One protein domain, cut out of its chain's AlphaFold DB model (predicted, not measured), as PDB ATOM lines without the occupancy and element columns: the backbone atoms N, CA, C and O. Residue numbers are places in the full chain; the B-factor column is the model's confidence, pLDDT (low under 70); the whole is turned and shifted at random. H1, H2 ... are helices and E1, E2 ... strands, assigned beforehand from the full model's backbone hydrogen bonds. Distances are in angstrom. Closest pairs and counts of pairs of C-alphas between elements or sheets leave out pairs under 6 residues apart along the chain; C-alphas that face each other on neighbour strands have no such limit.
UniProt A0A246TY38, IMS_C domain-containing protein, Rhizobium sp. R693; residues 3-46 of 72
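AT A GLANCE: This is residues 3 to 46 of the 72 residues of the protein "IMS_C domain-containing protein" of Rhizobium sp. R693 (UniProt A0A246TY38). With little regular structure, this is a loose, rod-like loop: an unnamed stretch, residues 3 to 21, runs the rod's length and folds back into helix H1, which heads back toward the end where short strand E1 lies. The 44 printed residues hold H1, then E1; the class is mostly helix, though under half of the residues are in named elements. The radius of gyration of the C-alphas is 12.3 A and the spans are 36 by 16 by 15 A.

HOW THE PARTS SIT: Look first at H1, residues 22 to 34, where every O i to N i+4 pair is within hydrogen-bond range. A short link of 8 residues leads to E1, residues 43 to 45, which pairs with no named strand. H1 and E1 are apart.

IN THESE COORDINATES: Find C-alpha 22 at (315.971, 363.753, 199.197); from there H1 runs 18.2 A to C-alpha 34 at (332.040, 363.038, 190.673). E1 ends at C-alpha 45, (329.589, 349.786, 198.991).

THE WHOLE: The C-alphas farthest apart, of Asp 5 and Leu 17, are 36.0 A apart. Residues 20 to 27, of which 22 to 27 belong to H1, stand free. The printed part has no cut, and no printed residue is under 70 in pLDDT.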
ATOM      1  N   TYR A   3     335.818 350.035 198.568       90.81
ATOM      2  CA  TYR A   3     336.314 349.415 197.346       90.81
ATOM      3  C   TYR A   3     336.426 347.893 197.485       90.81
ATOM      4  O   TYR A   3     336.256 347.327 198.566       90.81
ATOM      5  N   SER A   4     336.699 347.220 196.366       88.44
ATOM      6  CA  SER A   4     336.855 345.763 196.315       88.44
ATOM      7  C   SER A   4     338.016 345.212 197.144       88.44
ATOM      8  O   SER A   4     337.979 344.040 197.496       88.44
ATOM      9  N   ASP A   5     339.027 346.022 197.437       88.62
ATOM     10  CA  ASP A   5     340.168 345.670 198.290       88.62
ATOM     11  C   ASP A   5     339.916 346.011 199.770       88.62
ATOM     12  O   ASP A   5     340.851 346.095 200.557       88.62
ATOM     13  N   PHE A   6     338.651 346.245 200.142       87.94
ATOM     14  CA  PHE A   6     338.214 346.667 201.475       87.94
ATOM     15  C   PHE A   6     338.745 348.033 201.934       87.94
ATOM     16  O   PHE A   6     338.433 348.450 203.050       87.94
ATOM     17  N   THR A   7     339.442 348.786 201.075       90.06
ATOM     18  CA  THR A   7     339.816 350.170 201.384       90.06
ATOM     19  C   THR A   7     338.588 351.078 201.383       90.06
ATOM     20  O   THR A   7     337.612 350.849 200.658       90.06
ATOM     21  N   GLN A   8     338.621 352.122 202.212       90.94
ATOM     22  CA  GLN A   8     337.525 353.076 202.346       90.94
ATOM     23  C   GLN A   8     337.976 354.488 201.962       90.94
ATOM     24  O   GLN A   8     339.067 354.927 202.314       90.94
ATOM     25  N   ALA A   9     337.110 355.208 201.251       89.50
ATOM     26  CA  ALA A   9     337.243 356.634 200.986       89.50
ATOM     27  C   ALA A   9     335.967 357.372 201.397       89.50
ATOM     28  O   ALA A   9     334.852 356.941 201.075       89.50
ATOM     29  N   THR A  10     336.145 358.511 202.059       91.44
ATOM     30  CA  THR A  10     335.060 359.391 202.499       91.44
ATOM     31  C   THR A  10     335.198 360.747 201.820       91.44
ATOM     32  O   THR A  10     336.303 361.272 201.660       91.44
ATOM     33  N   ARG A  11     334.070 361.296 201.377       93.00
ATOM     34  CA  ARG A  11     333.946 362.652 200.843       93.00
ATOM     35  C   ARG A  11     332.765 363.302 201.540       93.00
ATOM     36  O   ARG A  11     331.722 362.669 201.679       93.00
ATOM     37  N   SER A  12     332.957 364.527 201.994       92.94
ATOM     38  CA  SER A  12     331.943 365.327 202.667       92.94
ATOM     39  C   SER A  12     331.959 366.731 202.082       92.94
ATOM     40  O   SER A  12     333.000 367.213 201.634       92.94
ATOM     41  N   LYS A  13     330.797 367.378 202.079       90.75
ATOM     42  CA  LYS A  13     330.668 368.808 201.816       90.75
ATOM     43  C   LYS A  13     329.675 369.411 202.789       90.75
ATOM     44  O   LYS A  13     328.695 368.761 203.146       90.75
ATOM     45  N   THR A  14     329.937 370.651 203.168       92.06
ATOM     46  CA  THR A  14     329.037 371.465 203.980       92.06
ATOM     47  C   THR A  14     328.507 372.588 203.105       92.06
ATOM     48  O   THR A  14     329.275 373.243 202.400       92.06
ATOM     49  N   THR A  15     327.196 372.799 203.140       90.06
ATOM     50  CA  THR A  15     326.511 373.863 202.402       90.06
ATOM     51  C   THR A  15     325.945 374.871 203.397       90.06
ATOM     52  O   THR A  15     325.635 374.515 204.530       90.06
ATOM     53  N   ALA A  16     325.845 376.140 202.994       88.94
ATOM     54  CA  ALA A  16     325.338 377.210 203.856       88.94
ATOM     55  C   ALA A  16     323.842 377.065 204.187       88.94
ATOM     56  O   ALA A  16     323.387 377.553 205.217       88.94
ATOM     57  N   LEU A  17     323.082 376.403 203.310       89.50
ATOM     58  CA  LEU A  17     321.658 376.137 203.482       89.50
ATOM     59  C   LEU A  17     321.431 374.660 203.831       89.50
ATOM     60  O   LEU A  17     322.143 373.801 203.301       89.50
ATOM     61  N   PRO A  18     320.447 374.351 204.695       88.69
ATOM     62  CA  PRO A  18     320.082 372.976 204.999       88.69
ATOM     63  C   PRO A  18     319.417 372.296 203.794       88.69
ATOM     64  O   PRO A  18     318.665 372.922 203.045       88.69
ATOM     65  N   PHE A  19     319.647 370.990 203.658       90.25
ATOM     66  CA  PHE A  19     318.990 370.155 202.653       90.25
ATOM     67  C   PHE A  19     317.494 370.016 202.969       90.25
ATOM     68  O   PHE A  19     317.125 369.597 204.066       90.25
ATOM     69  N   THR A  20     316.627 370.336 202.006       90.06
ATOM     70  CA  THR A  20     315.158 370.337 202.199       90.06
ATOM     71  C   THR A  20     314.443 369.145 201.562       90.06
ATOM     72  O   THR A  20     313.257 368.932 201.805       90.06
ATOM     73  N   SER A  21     315.146 368.352 200.747       91.81
ATOM     74  CA  SER A  21     314.579 367.219 200.013       91.81
ATOM     75  C   SER A  21     315.619 366.127 199.774       91.81
ATOM     76  O   SER A  21     316.815 366.396 199.643       91.81
ATOM     77  N   CYS A  22     315.153 364.884 199.632       92.50
ATOM     78  CA  CYS A  22     315.971 363.753 199.197       92.50
ATOM     79  C   CYS A  22     316.665 364.014 197.852       92.50
ATOM     80  O   CYS A  22     317.787 363.558 197.651       92.50
ATOM     81  N   THR A  23     316.031 364.767 196.947       94.69
ATOM     82  CA  THR A  23     316.621 365.125 195.649       94.69
ATOM     83  C   THR A  23     317.862 365.998 195.816       94.69
ATOM     84  O   THR A  23     318.859 365.776 195.135       94.69
ATOM     85  N   ASP A  24     317.826 366.943 196.756       93.56
ATOM     86  CA  ASP A  24     318.944 367.843 197.053       93.56
ATOM     87  C   ASP A  24     320.124 367.064 197.660       93.56
ATOM     88  O   ASP A  24     321.277 367.212 197.251       93.56
ATOM     89  N   ILE A  25     319.818 366.114 198.552       93.62
ATOM     90  CA  ILE A  25     320.802 365.186 199.125       93.62
ATOM     91  C   ILE A  25     321.428 364.305 198.035       93.62
ATOM     92  O   ILE A  25     322.646 364.123 198.009       93.62
ATOM     93  N   LEU A  26     320.620 363.762 197.118       94.81
ATOM     94  CA  LEU A  26     321.107 362.921 196.024       94.81
ATOM     95  C   LEU A  26     322.000 363.710 195.059       94.81
ATOM     96  O   LEU A  26     323.056 363.213 194.660       94.81
ATOM     97  N   ALA A  27     321.613 364.938 194.712       94.94
ATOM     98  CA  ALA A  27     322.424 365.829 193.889       94.94
ATOM     99  C   ALA A  27     323.769 366.119 194.569       94.94
ATOM    100  O   ALA A  27     324.829 366.004 193.950       94.94
ATOM    101  N   ALA A  28     323.748 366.393 195.875       94.31
ATOM    102  CA  ALA A  28     324.952 366.591 196.660       94.31
ATOM    103  C   ALA A  28     325.858 365.355 196.723       94.31
ATOM    104  O   ALA A  28     327.069 365.483 196.551       94.31
ATOM    105  N   ALA A  29     325.290 364.168 196.932       94.62
ATOM    106  CA  ALA A  29     326.036 362.915 196.935       94.62
ATOM    107  C   ALA A  29     326.641 362.599 195.556       94.62
ATOM    108  O   ALA A  29     327.769 362.115 195.480       94.62
ATOM    109  N   THR A  30     325.918 362.905 194.476       94.56
ATOM    110  CA  THR A  30     326.384 362.713 193.093       94.56
ATOM    111  C   THR A  30     327.569 363.619 192.776       94.56
ATOM    112  O   THR A  30     328.569 363.155 192.237       94.56
ATOM    113  N   ASP A  31     327.499 364.884 193.182       94.69
ATOM    114  CA  ASP A  31     328.599 365.842 193.060       94.69
ATOM    115  C   ASP A  31     329.844 365.384 193.842       94.69
ATOM    116  O   ASP A  31     330.941 365.309 193.288       94.69
ATOM    117  N   LEU A  32     329.673 364.932 195.091       94.00
ATOM    118  CA  LEU A  32     330.767 364.339 195.873       94.00
ATOM    119  C   LEU A  32     331.377 363.113 195.186       94.00
ATOM    120  O   LEU A  32     332.594 362.923 195.224       94.00
ATOM    121  N   LEU A  33     330.548 362.279 194.561       92.75
ATOM    122  CA  LEU A  33     330.992 361.100 193.830       92.75
ATOM    123  C   LEU A  33     331.746 361.472 192.543       92.75
ATOM    124  O   LEU A  33     332.729 360.816 192.204       92.75
ATOM    125  N   ALA A  34     331.350 362.547 191.862       93.00
ATOM    126  CA  ALA A  34     332.040 363.038 190.673       93.00
ATOM    127  C   ALA A  34     333.485 363.469 190.984       93.00
ATOM    128  O   ALA A  34     334.380 363.215 190.181       93.00
ATOM    129  N   THR A  35     333.755 364.014 192.178       91.56
ATOM    130  CA  THR A  35     335.118 364.429 192.582       91.56
ATOM    131  C   THR A  35     336.136 363.288 192.685       91.56
ATOM    132  O   THR A  35     337.340 363.535 192.725       91.56
ATOM    133  N   VAL A  36     335.680 362.037 192.771       88.75
ATOM    134  CA  VAL A  36     336.552 360.853 192.868       88.75
ATOM    135  C   VAL A  36     336.606 360.049 191.571       88.75
ATOM    136  O   VAL A  36     337.269 359.011 191.524       88.75
ATOM    137  N   TYR A  37     335.925 360.521 190.527       84.88
ATOM    138  CA  TYR A  37     336.004 359.946 189.196       84.88
ATOM    139  C   TYR A  37     337.305 360.383 188.489       84.88
ATOM    140  O   TYR A  37     337.692 361.546 188.604       84.88
ATOM    141  N   PRO A  38     337.974 359.500 187.721       86.12
ATOM    142  CA  PRO A  38     337.674 358.080 187.529       86.12
ATOM    143  C   PRO A  38     338.036 357.223 188.750       86.12
ATOM    144  O   PRO A  38     339.083 357.400 189.379       86.12
ATOM    145  N   PHE A  39     337.180 356.246 189.068       84.81
ATOM    146  CA  PHE A  39     337.426 355.345 190.192       84.81
ATOM    147  C   PHE A  39     338.652 354.476 189.923       84.81
ATOM    148  O   PHE A  39     338.687 353.703 188.970       84.81
ATOM    149  N   LYS A  40     339.640 354.532 190.821       84.00
ATOM    150  CA  LYS A  40     340.842 353.689 190.723       84.00
ATOM    151  C   LYS A  40     340.549 352.192 190.889       84.00
ATOM    152  O   LYS A  40     341.385 351.370 190.529       84.00
ATOM    153  N   ARG A  41     339.416 351.833 191.507       87.69
ATOM    154  CA  ARG A  41     339.017 350.461 191.863       87.69
ATOM    155  C   ARG A  41     337.496 350.319 191.838       87.69
ATOM    156  O   ARG A  41     336.787 351.297 192.066       87.69
ATOM    157  N   SER A  42     336.998 349.094 191.663       89.81
ATOM    158  CA  SER A  42     335.562 348.797 191.727       89.81
ATOM    159  C   SER A  42     334.980 349.122 193.105       89.81
ATOM    160  O   SER A  42     335.509 348.685 194.134       89.81
ATOM    161  N   VAL A  43     333.875 349.867 193.126       90.31
ATOM    162  CA  VAL A  43     333.128 350.215 194.342       90.31
ATOM    163  C   VAL A  43     332.199 349.053 194.708       90.31
ATOM    164  O   VAL A  43     331.442 348.583 193.866       90.31
ATOM    165  N   ARG A  44     332.253 348.579 195.960       91.50
ATOM    166  CA  ARG A  44     331.379 347.505 196.479       91.50
ATOM    167  C   ARG A  44     330.343 347.989 197.489       91.50
ATOM    168  O   ARG A  44     329.390 347.273 197.766       91.50
ATOM    169  N   LEU A  45     330.538 349.176 198.062       92.50
ATOM    170  CA  LEU A  45     329.589 349.786 198.991       92.50
ATOM    171  C   LEU A  45     329.621 351.307 198.853       92.50
ATOM    172  O   LEU A  45     330.674 351.936 199.018       92.50
ATOM    173  N   LEU A  46     328.454 351.896 198.620       92.25
ATOM    174  CA  LEU A  46     328.235 353.333 198.678       92.25
ATOM    175  C   LEU A  46     327.264 353.620 199.822       92.25
ATOM    176  O   LEU A  46     326.247 352.952 199.959       92.25
TER     177      LEU A  46